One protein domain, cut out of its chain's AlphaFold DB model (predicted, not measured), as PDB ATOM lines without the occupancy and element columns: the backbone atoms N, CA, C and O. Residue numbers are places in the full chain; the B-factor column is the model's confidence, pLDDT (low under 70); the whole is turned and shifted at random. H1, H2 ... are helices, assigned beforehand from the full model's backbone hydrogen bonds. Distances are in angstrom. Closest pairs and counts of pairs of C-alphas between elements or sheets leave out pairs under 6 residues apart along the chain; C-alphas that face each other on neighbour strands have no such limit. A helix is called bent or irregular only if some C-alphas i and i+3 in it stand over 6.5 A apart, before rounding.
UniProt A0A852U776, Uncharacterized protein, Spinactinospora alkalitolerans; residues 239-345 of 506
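What this domain is: This is residues 239 to 345 of the 506 residues of an uncharacterized protein of Spinactinospora alkalitolerans (UniProt A0A852U776). Four helices, H2 to H5, form an up-and-down bundle, each running against the one before it, and a fifth, H1, packs on the outside of this bundle along H5. Seen end on, H2, H3, H4 and H5 stand at the four corners of the bundle, and H1 lies beyond the side made by H2 and H5. The printed part has 107 residues with five named helices, H1 H2 H3 H4 H5 along the chain, and no named strand; the class is all helix. The whole is compact and rounded, with a radius of gyration of the C-alphas of 12.6 A and spans of 31 by 26 by 21 A.

How they stand to each other: H1, residues 247 to 262, touches H5, residues 328 to 342, at a shallow tilt of 23 degrees, the same way; their closest C-alphas, of Leu 249 and Glu 331, are 6.1 A apart. H1 and H2, residues 269 to 283, are near each other, with 6 pairs of C-alphas within 10 A. H2 and H3, residues 288 to 301, form a helical hairpin, and their closest C-alphas, of Ile 282 and Arg 288, are 4.0 A apart. H3 forms a second helical hairpin with H4, residues 306 to 320, at a shallow tilt of 2 degrees; the closest C-alphas, of Asn 299 and Arg 309, are 6.2 A apart. H4 and H5 form a third, with the closest C-alphas, of Val 312 and Leu 337, 6.1 A apart. H5 is the hub, touching H1, H2 and H4. It touches H2 at a shallow tilt of 27 degrees, opposite ways, where the C-alphas of Leu 279 and Ile 334 come closest at 6.6 A. H3 and H5 are close but not clearly touching, while H2 and H4 are only just apart, 8.2 A at the closest. In H3 and H4 every O i to N i+4 pair is within hydrogen-bond range; H1 has 9 of 12, H2 9 of 11 and H5 10 of 11.

Where its parts are: H1 begins at C-alpha 247, (127.030, 181.073, 178.607), and is 24.4 A long from first to last C-alpha. It is irregular, with C-alphas 258 and 261 7.2 A apart; H2, 22.4 A long, is only just irregular, with C-alphas 270 and 273 6.8 A apart. H3 measures 20.1 A, H4 21.4 A and H5 20.5 A, and H5 ends at C-alpha 342, (132.851, 199.873, 184.165).

The domain as a whole: The C-alphas farthest apart, of Arg 262 and Gly 286, are 35.0 A apart. The printed part has no cut. The links H2 to H3 and H3 to H4 are tight, and H1 to H2 and H4 to H5 are short. Mean pLDDT of the printed part is 83.9, and residues 264 to 265 are under 70.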
ATOM      1  N   ALA A 239     134.666 187.044 184.321       83.81
ATOM      2  CA  ALA A 239     133.449 186.539 183.684       83.81
ATOM      3  C   ALA A 239     133.041 185.140 184.178       83.81
ATOM      4  O   ALA A 239     131.850 184.825 184.232       83.81
ATOM      5  N   ALA A 240     133.994 184.315 184.627       84.06
ATOM      6  CA  ALA A 240     133.693 183.025 185.236       84.06
ATOM      7  C   ALA A 240     132.976 183.123 186.591       84.06
ATOM      8  O   ALA A 240     132.484 182.111 187.081       84.06
ATOM      9  N   ALA A 241     132.851 184.321 187.173       84.06
ATOM     10  CA  ALA A 241     132.006 184.533 188.340       84.06
ATOM     11  C   ALA A 241     130.501 184.463 188.014       84.06
ATOM     12  O   ALA A 241     129.709 184.271 188.940       84.06
ATOM     13  N   LEU A 242     130.075 184.647 186.753       87.56
ATOM     14  CA  LEU A 242     128.665 184.550 186.344       87.56
ATOM     15  C   LEU A 242     128.158 183.089 186.394       87.56
ATOM     16  O   LEU A 242     128.934 182.169 186.128       87.56
ATOM     17  N   PRO A 243     126.861 182.841 186.674       86.12
ATOM     18  CA  PRO A 243     126.329 181.478 186.724       86.12
ATOM     19  C   PRO A 243     126.429 180.751 185.372       86.12
ATOM     20  O   PRO A 243     126.172 181.345 184.327       86.12
ATOM     21  N   GLU A 244     126.694 179.438 185.387       81.44
ATOM     22  CA  GLU A 244     126.883 178.605 184.177       81.44
ATOM     23  C   GLU A 244     125.749 178.701 183.148       81.44
ATOM     24  O   GLU A 244     125.983 178.544 181.958       81.44
ATOM     25  N   GLY A 245     124.517 178.969 183.595       82.44
ATOM     26  CA  GLY A 245     123.357 179.100 182.708       82.44
ATOM     27  C   GLY A 245     123.390 180.314 181.775       82.44
ATOM     28  O   GLY A 245     122.529 180.395 180.912       82.44
ATOM     29  N   PHE A 246     124.340 181.233 181.951       86.31
ATOM     30  CA  PHE A 246     124.493 182.463 181.171       86.31
ATOM     31  C   PHE A 246     125.737 182.394 180.267       86.31
ATOM     32  O   PHE A 246     126.586 183.282 180.313       86.31
ATOM     33  N   GLY A 247     125.876 181.313 179.489       82.88
ATOM     34  CA  GLY A 247     127.030 181.073 178.607       82.88
ATOM     35  C   GLY A 247     127.293 182.220 177.627       82.88
ATOM     36  O   GLY A 247     128.382 182.783 177.648       82.88
ATOM     37  N   ASP A 248     126.268 182.639 176.878       76.69
ATOM     38  CA  ASP A 248     126.344 183.770 175.936       76.69
ATOM     39  C   ASP A 248     126.839 185.053 176.626       76.69
ATOM     40  O   ASP A 248     127.768 185.701 176.155       76.69
ATOM     41  N   LEU A 249     126.280 185.395 177.794       83.81
ATOM     42  CA  LEU A 249     126.710 186.571 178.554       83.81
ATOM     43  C   LEU A 249     128.158 186.458 179.051       83.81
ATOM     44  O   LEU A 249     128.832 187.477 179.141       83.81
ATOM     45  N   ARG A 250     128.636 185.257 179.403       87.38
ATOM     46  CA  ARG A 250     130.034 185.039 179.817       87.38
ATOM     47  C   ARG A 250     130.985 185.285 178.659       87.38
ATOM     48  O   ARG A 250     131.924 186.055 178.831       87.38
ATOM     49  N   GLU A 251     130.710 184.671 177.510       80.62
ATOM     50  CA  GLU A 251     131.489 184.859 176.283       80.62
ATOM     51  C   GLU A 251     131.509 186.329 175.870       80.62
ATOM     52  O   GLU A 251     132.576 186.892 175.636       80.62
ATOM     53  N   GLU A 252     130.336 186.969 175.850       78.00
ATOM     54  CA  GLU A 252     130.222 188.394 175.574       78.00
ATOM     55  C   GLU A 252     131.082 189.180 176.562       78.00
ATOM     56  O   GLU A 252     132.004 189.866 176.135       78.00
ATOM     57  N   LEU A 253     130.862 189.030 177.872       82.44
ATOM     58  CA  LEU A 253     131.553 189.784 178.919       82.44
ATOM     59  C   LEU A 253     133.085 189.672 178.857       82.44
ATOM     60  O   LEU A 253     133.763 190.654 179.155       82.44
ATOM     61  N   GLU A 254     133.641 188.525 178.462       83.31
ATOM     62  CA  GLU A 254     135.089 188.375 178.259       83.31
ATOM     63  C   GLU A 254     135.626 189.323 177.179       83.31
ATOM     64  O   GLU A 254     136.678 189.935 177.377       83.31
ATOM     65  N   LEU A 255     134.870 189.530 176.100       76.94
ATOM     66  CA  LEU A 255     135.201 190.502 175.056       76.94
ATOM     67  C   LEU A 255     135.148 191.933 175.599       76.94
ATOM     68  O   LEU A 255     136.080 192.707 175.386       76.94
ATOM     69  N   TYR A 256     134.109 192.281 176.374       77.00
ATOM     70  CA  TYR A 256     134.037 193.612 176.994       77.00
ATOM     71  C   TYR A 256     135.225 193.843 177.926       77.00
ATOM     72  O   TYR A 256     135.813 194.918 177.903       77.00
ATOM     73  N   ILE A 257     135.580 192.843 178.740       81.44
ATOM     74  CA  ILE A 257     136.710 192.910 179.671       81.44
ATOM     75  C   ILE A 257     138.027 193.127 178.925       81.44
ATOM     76  O   ILE A 257     138.829 193.954 179.360       81.44
ATOM     77  N   ALA A 258     138.244 192.414 177.816       80.25
ATOM     78  CA  ALA A 258     139.426 192.581 176.976       80.25
ATOM     79  C   ALA A 258     139.514 193.992 176.366       80.25
ATOM     80  O   ALA A 258     140.613 194.526 176.204       80.25
ATOM     81  N   ASP A 259     138.368 194.619 176.096       75.38
ATOM     82  CA  ASP A 259     138.284 195.961 175.522       75.38
ATOM     83  C   ASP A 259     138.376 197.093 176.549       75.38
ATOM     84  O   ASP A 259     138.785 198.195 176.182       75.38
ATOM     85  N   LEU A 260     138.094 196.834 177.833       77.25
ATOM     86  CA  LEU A 260     138.114 197.854 178.890       77.25
ATOM     87  C   LEU A 260     139.369 198.744 178.904       77.25
ATOM     88  O   LEU A 260     139.197 199.950 179.068       77.25
ATOM     89  N   PRO A 261     140.611 198.248 178.720       78.06
ATOM     90  CA  PRO A 261     141.796 199.112 178.699       78.06
ATOM     91  C   PRO A 261     141.772 200.190 177.605       78.06
ATOM     92  O   PRO A 261     142.468 201.196 177.728       78.06
ATOM     93  N   ARG A 262     140.991 199.977 176.538       71.56
ATOM     94  CA  ARG A 262     140.809 200.901 175.409       71.56
ATOM     95  C   ARG A 262     139.535 201.744 175.540       71.56
ATOM     96  O   ARG A 262     139.353 202.689 174.777       71.56
ATOM     97  N   THR A 263     138.663 201.422 176.493       71.12
ATOM     98  CA  THR A 263     137.389 202.107 176.709       71.12
ATOM     99  C   THR A 263     137.599 203.426 177.462       71.12
ATOM    100  O   THR A 263     138.116 203.424 178.584       71.12
ATOM    101  N   PRO A 264     137.164 204.575 176.915       67.19
ATOM    102  CA  PRO A 264     137.212 205.834 177.649       67.19
ATOM    103  C   PRO A 264     136.372 205.776 178.934       67.19
ATOM    104  O   PRO A 264     135.287 205.199 178.973       67.19
ATOM    105  N   GLY A 265     136.887 206.363 180.017       69.31
ATOM    106  CA  GLY A 265     136.226 206.319 181.325       69.31
ATOM    107  C   GLY A 265     136.260 204.945 182.009       69.31
ATOM    108  O   GLY A 265     135.491 204.729 182.949       69.31
ATOM    109  N   ALA A 266     137.116 204.016 181.562       75.38
ATOM    110  CA  ALA A 266     137.259 202.703 182.180       75.38
ATOM    111  C   ALA A 266     137.596 202.789 183.677       75.38
ATOM    112  O   ALA A 266     138.461 203.555 184.116       75.38
ATOM    113  N   VAL A 267     136.927 201.961 184.479       75.12
ATOM    114  CA  VAL A 267     137.253 201.798 185.896       75.12
ATOM    115  C   VAL A 267     138.632 201.172 186.073       75.12
ATOM    116  O   VAL A 267     139.129 200.425 185.232       75.12
ATOM    117  N   ARG A 268     139.250 201.444 187.226       77.19
ATOM    118  CA  ARG A 268     140.539 200.845 187.595       77.19
ATOM    119  C   ARG A 268     140.439 199.308 187.547       77.19
ATOM    120  O   ARG A 268     139.462 198.780 188.078       77.19
ATOM    121  N   PRO A 269     141.454 198.581 187.036       74.38
ATOM    122  CA  PRO A 269     141.404 197.120 186.890       74.38
ATOM    123  C   PRO A 269     140.985 196.354 188.157       74.38
ATOM    124  O   PRO A 269     140.239 195.384 188.078       74.38
ATOM    125  N   GLY A 270     141.384 196.829 189.344       79.88
ATOM    126  CA  GLY A 270     141.011 196.218 190.628       79.88
ATOM    127  C   GLY A 270     139.520 196.304 190.998       79.88
ATOM    128  O   GLY A 270     139.097 195.641 191.938       79.88
ATOM    129  N   LEU A 271     138.717 197.097 190.279       83.56
ATOM    130  CA  LEU A 271     137.272 197.242 190.503       83.56
ATOM    131  C   LEU A 271     136.434 196.332 189.599       83.56
ATOM    132  O   LEU A 271     135.240 196.171 189.841       83.56
ATOM    133  N   LEU A 272     137.050 195.707 188.593       87.56
ATOM    134  CA  LEU A 272     136.350 194.855 187.641       87.56
ATOM    135  C   LEU A 272     135.712 193.635 188.314       87.56
ATOM    136  O   LEU A 272     134.525 193.378 188.133       87.56
ATOM    137  N   LEU A 273     136.492 192.891 189.102       87.69
ATOM    138  CA  LEU A 273     135.994 191.698 189.785       87.69
ATOM    139  C   LEU A 273     134.830 192.029 190.742       87.69
ATOM    140  O   LEU A 273     133.788 191.394 190.600       87.69
ATOM    141  N   PRO A 274     134.916 193.058 191.617       88.94
ATOM    142  CA  PRO A 274     133.773 193.500 192.420       88.94
ATOM    143  C   PRO A 274     132.506 193.814 191.611       88.94
ATOM    144  O   PRO A 274     131.408 193.436 192.022       88.94
ATOM    145  N   VAL A 275     132.638 194.470 190.449       91.38
ATOM    146  CA  VAL A 275     131.493 194.751 189.567       91.38
ATOM    147  C   VAL A 275     130.873 193.448 189.061       91.38
ATOM    148  O   VAL A 275     129.665 193.251 189.198       91.38
ATOM    149  N   VAL A 276     131.677 192.531 188.518       91.62
ATOM    150  CA  VAL A 276     131.154 191.268 187.973       91.62
ATOM    151  C   VAL A 276     130.572 190.375 189.073       91.62
ATOM    152  O   VAL A 276     129.535 189.742 188.870       91.62
ATOM    153  N   GLU A 277     131.166 190.357 190.266       90.06
ATOM    154  CA  GLU A 277     130.637 189.619 191.415       90.06
ATOM    155  C   GLU A 277     129.268 190.138 191.864       90.06
ATOM    156  O   GLU A 277     128.376 189.320 192.138       90.06
ATOM    157  N   ALA A 278     129.081 191.462 191.900       92.56
ATOM    158  CA  ALA A 278     127.806 192.099 192.227       92.56
ATOM    159  C   ALA A 278     126.725 191.767 191.183       92.56
ATOM    160  O   ALA A 278     125.613 191.372 191.538       92.56
ATOM    161  N   LEU A 279     127.064 191.824 189.892       93.75
ATOM    162  CA  LEU A 279     126.151 191.445 188.805       93.75
ATOM    163  C   LEU A 279     125.816 189.955 188.823       93.75
ATOM    164  O   LEU A 279     124.669 189.558 188.634       93.75
ATOM    165  N   SER A 280     126.794 189.108 189.125       92.06
ATOM    166  CA  SER A 280     126.556 187.679 189.274       92.06
ATOM    167  C   SER A 280     125.649 187.366 190.477       92.06
ATOM    168  O   SER A 280     124.825 186.451 190.401       92.06
ATOM    169  N   LYS A 281     125.701 188.158 191.562       91.19
ATOM    170  CA  LYS A 281     124.729 188.054 192.671       91.19
ATOM    171  C   LYS A 281     123.309 188.413 192.223       91.19
ATOM    172  O   LYS A 281     122.367 187.794 192.708       91.19
ATOM    173  N   ILE A 282     123.137 189.347 191.285       92.69
ATOM    174  CA  ILE A 282     121.820 189.641 190.691       92.69
ATOM    175  C   ILE A 282     121.260 188.411 189.960       92.69
ATOM    176  O   ILE A 282     120.084 188.084 190.109       92.69
ATOM    177  N   LEU A 283     122.118 187.713 189.214       91.19
ATOM    178  CA  LEU A 283     121.753 186.549 188.401       91.19
ATOM    179  C   LEU A 283     121.624 185.234 189.180       91.19
ATOM    180  O   LEU A 283     121.080 184.259 188.660       91.19
ATOM    181  N   THR A 284     122.137 185.180 190.407       88.44
ATOM    182  CA  THR A 284     122.128 183.965 191.225       88.44
ATOM    183  C   THR A 284     120.846 183.901 192.072       88.44
ATOM    184  O   THR A 284     120.509 184.875 192.758       88.44
ATOM    185  N   PRO A 285     120.098 182.775 192.052       88.19
ATOM    186  CA  PRO A 285     118.891 182.615 192.859       88.19
ATOM    187  C   PRO A 285     119.139 182.936 194.334       88.19
ATOM    188  O   PRO A 285     120.113 182.482 194.927       88.19
ATOM    189  N   GLY A 286     118.253 183.736 194.924       87.94
ATOM    190  CA  GLY A 286     118.331 184.114 196.332       87.94
ATOM    191  C   GLY A 286     119.350 185.203 196.675       87.94
ATOM    192  O   GLY A 286     119.284 185.726 197.774       87.94
ATOM    193  N   THR A 287     120.251 185.628 195.784       90.88
ATOM    194  CA  THR A 287     121.217 186.714 196.090       90.88
ATOM    195  C   THR A 287     120.883 188.050 195.435       90.88
ATOM    196  O   THR A 287     121.627 189.017 195.597       90.88
ATOM    197  N   ARG A 288     119.755 188.135 194.722       90.50
ATOM    198  CA  ARG A 288     119.410 189.296 193.894       90.50
ATOM    199  C   ARG A 288     119.448 190.622 194.649       90.50
ATOM    200  O   ARG A 288     120.172 191.520 194.234       90.50
ATOM    201  N   ARG A 289     118.726 190.746 195.772       90.44
ATOM    202  CA  ARG A 289     118.676 192.016 196.522       90.44
ATOM    203  C   ARG A 289     120.052 192.399 197.072       90.44
ATOM    204  O   ARG A 289     120.322 193.581 197.251       90.44
ATOM    205  N   ALA A 290     120.920 191.424 197.355       89.94
ATOM    206  CA  ALA A 290     122.300 191.691 197.750       89.94
ATOM    207  C   ALA A 290     123.119 192.267 196.593       89.94
ATOM    208  O   ALA A 290     123.735 193.317 196.760       89.94
ATOM    209  N   GLY A 291     123.030 191.655 195.410       91.81
ATOM    210  CA  GLY A 291     123.633 192.199 194.194       91.81
ATOM    211  C   GLY A 291     123.134 193.610 193.870       91.81
ATOM    212  O   GLY A 291     123.939 194.496 193.611       91.81
ATOM    213  N   GLU A 292     121.827 193.868 193.976       93.50
ATOM    214  CA  GLU A 292     121.255 195.205 193.763       93.50
ATOM    215  C   GLU A 292     121.807 196.245 194.747       93.50
ATOM    216  O   GLU A 292     122.142 197.355 194.337       93.50
ATOM    217  N   ARG A 293     121.934 195.908 196.040       91.81
ATOM    218  CA  ARG A 293     122.539 196.808 197.038       91.81
ATOM    219  C   ARG A 293     123.999 197.105 196.719       91.81
ATOM    220  O   ARG A 293     124.408 198.256 196.826       91.81
ATOM    221  N   GLU A 294     124.767 196.094 196.324       92.44
ATOM    222  CA  GLU A 294     126.171 196.267 195.948       92.44
ATOM    223  C   GLU A 294     126.318 197.111 194.687       92.44
ATOM    224  O   GLU A 294     127.142 198.019 194.666       92.44
ATOM    225  N   VAL A 295     125.474 196.901 193.674       94.06
ATOM    226  CA  VAL A 295     125.460 197.750 192.478       94.06
ATOM    227  C   VAL A 295     125.065 199.187 192.820       94.06
ATOM    228  O   VAL A 295     125.688 200.107 192.299       94.06
ATOM    229  N   ARG A 296     124.090 199.415 193.713       94.94
ATOM    230  CA  ARG A 296     123.758 200.771 194.193       94.94
ATOM    231  C   ARG A 296     124.953 201.414 194.896       94.94
ATOM    232  O   ARG A 296     125.337 202.515 194.527       94.94
ATOM    233  N   ALA A 297     125.589 200.697 195.822       92.81
ATOM    234  CA  ALA A 297     126.767 201.187 196.531       92.81
ATOM    235  C   ALA A 297     127.921 201.515 195.569       92.81
ATOM    236  O   ALA A 297     128.515 202.586 195.670       92.81
ATOM    237  N   LEU A 298     128.198 200.641 194.594       92.06
ATOM    238  CA  LEU A 298     129.165 200.895 193.523       92.06
ATOM    239  C   LEU A 298     128.772 202.142 192.719       92.06
ATOM    240  O   LEU A 298     129.598 203.021 192.499       92.06
ATOM    241  N   ASN A 299     127.506 202.262 192.324       92.06
ATOM    242  CA  ASN A 299     127.024 203.402 191.555       92.06
ATOM    243  C   ASN A 299     127.155 204.736 192.302       92.06
ATOM    244  O   ASN A 299     127.347 205.760 191.646       92.06
ATOM    245  N   ASP A 300     127.066 204.723 193.633       90.44
ATOM    246  CA  ASP A 300     127.194 205.901 194.493       90.44
ATOM    247  C   ASP A 300     128.658 206.336 194.656       90.44
ATOM    248  O   ASP A 300     128.955 207.531 194.603       90.44
ATOM    249  N   VAL A 301     129.595 205.389 194.778       87.50
ATOM    250  CA  VAL A 301     131.014 205.700 195.048       87.50
ATOM    251  C   VAL A 301     131.871 205.864 193.795       87.50
ATOM    252  O   VAL A 301     132.862 206.595 193.821       87.50
ATOM    253  N   LEU A 302     131.530 205.193 192.693       84.25
ATOM    254  CA  LEU A 302     132.290 205.296 191.450       84.25
ATOM    255  C   LEU A 302     132.124 206.699 190.847       84.25
ATOM    256  O   LEU A 302     131.021 207.253 190.847       84.25
ATOM    257  N   ALA A 303     133.205 207.259 190.290       78.44
ATOM    258  CA  ALA A 303     133.182 208.512 189.518       78.44
ATOM    259  C   ALA A 303     132.159 208.437 188.370       78.44
ATOM    260  O   ALA A 303     131.728 207.345 188.048       78.44
ATOM    261  N   GLY A 304     131.737 209.545 187.766       78.81
ATOM    262  CA  GLY A 304     130.778 209.537 186.649       78.81
ATOM    263  C   GLY A 304     129.604 210.491 186.858       78.81
ATOM    264  O   GLY A 304     129.248 210.823 187.998       78.81
ATOM    265  N   GLY A 305     129.042 210.941 185.735       81.75
ATOM    266  CA  GLY A 305     128.016 211.977 185.670       81.75
ATOM    267  C   GLY A 305     126.635 211.552 186.180       81.75
ATOM    268  O   GLY A 305     126.365 210.376 186.457       81.75
ATOM    269  N   SER A 306     125.747 212.534 186.318       85.69
ATOM    270  CA  SER A 306     124.379 212.346 186.811       85.69
ATOM    271  C   SER A 306     123.552 211.443 185.891       85.69
ATOM    272  O   SER A 306     122.738 210.643 186.370       85.69
ATOM    273  N   VAL A 307     123.809 211.503 184.583       80.00
ATOM    274  CA  VAL A 307     123.116 210.692 183.586       80.00
ATOM    275  C   VAL A 307     123.442 209.215 183.782       80.00
ATOM    276  O   VAL A 307     122.534 208.397 183.933       80.00
ATOM    277  N   ASN A 308     124.731 208.865 183.838       80.12
ATOM    278  CA  ASN A 308     125.168 207.477 183.986       80.12
ATOM    279  C   ASN A 308     124.604 206.858 185.278       80.12
ATOM    280  O   ASN A 308     124.021 205.772 185.255       80.12
ATOM    281  N   ARG A 309     124.661 207.606 186.390       86.12
ATOM    282  CA  ARG A 309     124.088 207.177 187.677       86.12
ATOM    283  C   ARG A 309     122.585 206.961 187.618       86.12
ATOM    284  O   ARG A 309     122.076 206.057 188.279       86.12
ATOM    285  N   THR A 310     121.864 207.802 186.881       86.56
ATOM    286  CA  THR A 310     120.417 207.653 186.670       86.56
ATOM    287  C   THR A 310     120.125 206.402 185.861       86.56
ATOM    288  O   THR A 310     119.290 205.600 186.265       86.56
ATOM    289  N   ARG A 311     120.909 206.146 184.814       84.25
ATOM    290  CA  ARG A 311     120.725 204.968 183.978       84.25
ATOM    291  C   ARG A 311     120.990 203.653 184.708       84.25
ATOM    292  O   ARG A 311     120.240 202.699 184.522       84.25
ATOM    293  N   VAL A 312     121.997 203.598 185.584       88.19
ATOM    294  CA  VAL A 312     122.206 202.430 186.461       88.19
ATOM    295  C   VAL A 312     120.982 202.183 187.347       88.19
ATOM    296  O   VAL A 312     120.571 201.035 187.498       88.19
ATOM    297  N   ARG A 313     120.373 203.240 187.903       90.75
ATOM    298  CA  ARG A 313     119.158 203.122 188.728       90.75
ATOM    299  C   ARG A 313     117.977 202.576 187.921       90.75
ATOM    300  O   ARG A 313     117.381 201.592 188.345       90.75
ATOM    301  N   GLU A 314     117.721 203.121 186.733       87.94
ATOM    302  CA  GLU A 314     116.668 202.638 185.823       87.94
ATOM    303  C   GLU A 314     116.873 201.168 185.418       87.94
ATOM    304  O   GLU A 314     115.936 200.370 185.411       87.94
ATOM    305  N   LEU A 315     118.112 200.781 185.094       87.81
ATOM    306  CA  LEU A 315     118.439 199.403 184.730       87.81
ATOM    307  C   LEU A 315     118.263 198.449 185.918       87.81
ATOM    308  O   LEU A 315     117.753 197.345 185.733       87.81
ATOM    309  N   LEU A 316     118.631 198.865 187.133       91.38
ATOM    310  CA  LEU A 316     118.378 198.088 188.348       91.38
ATOM    311  C   LEU A 316     116.879 197.919 188.633       91.38
ATOM    312  O   LEU A 316     116.448 196.835 189.018       91.38
ATOM    313  N   GLU A 317     116.069 198.953 188.418       89.88
ATOM    314  CA  GLU A 317     114.607 198.857 188.537       89.88
ATOM    315  C   GLU A 317     114.021 197.891 187.492       89.88
ATOM    316  O   GLU A 317     113.159 197.060 187.803       89.88
ATOM    317  N   ALA A 318     114.550 197.914 186.263       84.81
ATOM    318  CA  ALA A 318     114.176 196.974 185.209       84.81
ATOM    319  C   ALA A 318     114.562 195.517 185.534       84.81
ATOM    320  O   ALA A 318     113.838 194.596 185.158       84.81
ATOM    321  N   VAL A 319     115.670 195.285 186.249       83.62
ATOM    322  CA  VAL A 319     116.009 193.958 186.794       83.62
ATOM    323  C   VAL A 319     114.969 193.521 187.826       83.62
ATOM    324  O   VAL A 319     114.483 192.391 187.766       83.62
ATOM    325  N   GLY A 320     114.600 194.404 188.757       77.12
ATOM    326  CA  GLY A 320     113.683 194.081 189.855       77.12
ATOM    327  C   GLY A 320     112.299 193.605 189.391       77.12
ATOM    328  O   GLY A 320     111.673 192.785 190.063       77.12
ATOM    329  N   SER A 321     111.852 194.062 188.219       77.12
ATOM    330  CA  SER A 321     110.535 193.761 187.638       77.12
ATOM    331  C   SER A 321     110.477 192.499 186.763       77.12
ATOM    332  O   SER A 321     109.395 192.131 186.307       77.12
ATOM    333  N   ARG A 322     111.604 191.810 186.521       77.62
ATOM    334  CA  ARG A 322     111.684 190.683 185.571       77.62
ATOM    335  C   ARG A 322     112.028 189.348 186.245       77.62
ATOM    336  O   ARG A 322     112.740 189.325 187.252       77.62
ATOM    337  N   PRO A 323     111.578 188.205 185.690       75.62
ATOM    338  CA  PRO A 323     112.068 186.897 186.112       75.62
ATOM    339  C   PRO A 323     113.546 186.735 185.724       75.62
ATOM    340  O   PRO A 323     113.915 186.893 184.564       75.62
ATOM    341  N   MET A 324     114.395 186.382 186.692       76.56
ATOM    342  CA  MET A 324     115.832 186.167 186.474       76.56
ATOM    343  C   MET A 324     116.092 184.773 185.893       76.56
ATOM    344  O   MET A 324     116.484 183.844 186.599       76.56
ATOM    345  N   LYS A 325     115.822 184.622 184.596       80.81
ATOM    346  CA  LYS A 325     116.175 183.438 183.802       80.81
ATOM    347  C   LYS A 325     117.150 183.836 182.686       80.81
ATOM    348  O   LYS A 325     117.097 184.995 182.257       80.81
ATOM    349  N   PRO A 326     118.013 182.906 182.224       80.75
ATOM    350  CA  PRO A 326     118.771 183.084 180.990       80.75
ATOM    351  C   PRO A 326     117.854 183.514 179.854       80.75
ATOM    352  O   PRO A 326     116.710 183.053 179.767       80.75
ATOM    353  N   GLY A 327     118.339 184.431 179.031       76.38
ATOM    354  CA  GLY A 327     117.532 185.066 178.006       76.38
ATOM    355  C   GLY A 327     117.902 186.522 177.779       76.38
ATOM    356  O   GLY A 327     118.340 187.246 178.680       76.38
ATOM    357  N   TRP A 328     117.640 186.958 176.550       73.56
ATOM    358  CA  TRP A 328     118.070 188.244 176.009       73.56
ATOM    359  C   TRP A 328     117.756 189.432 176.924       73.56
ATOM    360  O   TRP A 328     118.638 190.225 177.229       73.56
ATOM    361  N   ALA A 329     116.517 189.546 177.410       77.88
ATOM    362  CA  ALA A 329     116.100 190.705 178.196       77.88
ATOM    363  C   ALA A 329     116.868 190.844 179.521       77.88
ATOM    364  O   ALA A 329     117.106 191.964 179.971       77.88
ATOM    365  N   THR A 330     117.237 189.727 180.153       83.94
ATOM    366  CA  THR A 330     118.031 189.714 181.389       83.94
ATOM    367  C   THR A 330     119.494 189.990 181.068       83.94
ATOM    368  O   THR A 330     120.101 190.881 181.660       83.94
ATOM    369  N   GLU A 331     120.047 189.265 180.097       83.00
ATOM    370  CA  GLU A 331     121.455 189.349 179.708       83.00
ATOM    371  C   GLU A 331     121.823 190.746 179.217       83.00
ATOM    372  O   GLU A 331     122.800 191.316 179.690       83.00
ATOM    373  N   GLN A 332     120.983 191.363 178.384       79.94
ATOM    374  CA  GLN A 332     121.170 192.740 177.932       79.94
ATOM    375  C   GLN A 332     121.132 193.743 179.077       79.94
ATOM    376  O   GLN A 332     121.939 194.668 179.108       79.94
ATOM    377  N   THR A 333     120.220 193.585 180.038       83.69
ATOM    378  CA  THR A 333     120.177 194.490 181.191       83.69
ATOM    379  C   THR A 333     121.434 194.350 182.047       83.69
ATOM    380  O   THR A 333     122.011 195.363 182.435       83.69
ATOM    381  N   ILE A 334     121.906 193.126 182.302       88.50
ATOM    382  CA  ILE A 334     123.134 192.886 183.076       88.50
ATOM    383  C   ILE A 334     124.366 193.399 182.341       88.50
ATOM    384  O   ILE A 334     125.210 194.052 182.945       88.50
ATOM    385  N   LYS A 335     124.444 193.164 181.035       84.56
ATOM    386  CA  LYS A 335     125.489 193.690 180.161       84.56
ATOM    387  C   LYS A 335     125.516 195.212 180.172       84.56
ATOM    388  O   LYS A 335     126.576 195.821 180.307       84.56
ATOM    389  N   LYS A 336     124.338 195.840 180.127       83.06
ATOM    390  CA  LYS A 336     124.209 197.292 180.247       83.06
ATOM    391  C   LYS A 336     124.660 197.787 181.616       83.06
ATOM    392  O   LYS A 336     125.438 198.732 181.679       83.06
ATOM    393  N   LEU A 337     124.245 197.126 182.695       88.31
ATOM    394  CA  LEU A 337     124.719 197.439 184.045       88.31
ATOM    395  C   LEU A 337     126.237 197.302 184.160       88.31
ATOM    396  O   LEU A 337     126.867 198.213 184.684       88.31
ATOM    397  N   PHE A 338     126.822 196.220 183.637       88.94
ATOM    398  CA  PHE A 338     128.270 196.029 183.585       88.94
ATOM    399  C   PHE A 338     128.945 197.235 182.967       88.94
ATOM    400  O   PHE A 338     129.729 197.898 183.636       88.94
ATOM    401  N   CYS A 339     128.557 197.582 181.748       82.19
ATOM    402  CA  CYS A 339     129.184 198.684 181.054       82.19
ATOM    403  C   CYS A 339     128.973 200.013 181.794       82.19
ATOM    404  O   CYS A 339     129.919 200.775 181.927       82.19
ATOM    405  N   HIS A 340     127.786 200.280 182.358       82.69
ATOM    406  CA  HIS A 340     127.531 201.531 183.101       82.69
ATOM    407  C   HIS A 340     128.326 201.615 184.401       82.69
ATOM    408  O   HIS A 340     128.613 202.712 184.882       82.69
ATOM    409  N   LEU A 341     128.709 200.478 184.970       86.44
ATOM    410  CA  LEU A 341     129.577 200.425 186.136       86.44
ATOM    411  C   LEU A 341     131.055 200.480 185.748       86.44
ATOM    412  O   LEU A 341     131.839 201.029 186.517       86.44
ATOM    413  N   THR A 342     131.446 199.953 184.585       84.31
ATOM    414  CA  THR A 342     132.851 199.873 184.165       84.31
ATOM    415  C   THR A 342     133.318 201.006 183.263       84.31
ATOM    416  O   THR A 342     134.521 201.231 183.206       84.31
ATOM    417  N   ALA A 343     132.423 201.736 182.603       77.62
ATOM    418  CA  ALA A 343     132.725 202.894 181.767       77.62
ATOM    419  C   ALA A 343     131.954 204.121 182.278       77.62
ATOM    420  O   ALA A 343     130.748 204.301 182.087       77.62
ATOM    421  N   ARG A 344     132.678 204.958 183.022       75.56
ATOM    422  CA  ARG A 344     132.141 205.993 183.908       75.56
ATOM    423  C   ARG A 344     132.375 207.395 183.357       75.56
ATOM    424  O   ARG A 344     133.030 208.222 183.984       75.56
ATOM    425  N   TYR A 345     131.791 207.647 182.192       72.06
ATOM    426  CA  TYR A 345     131.773 208.962 181.561       72.06
ATOM    427  C   TYR A 345     131.190 210.045 182.486       72.06
ATOM    428  O   TYR A 345     130.189 209.835 183.188       72.06
TER     429      TYR A 345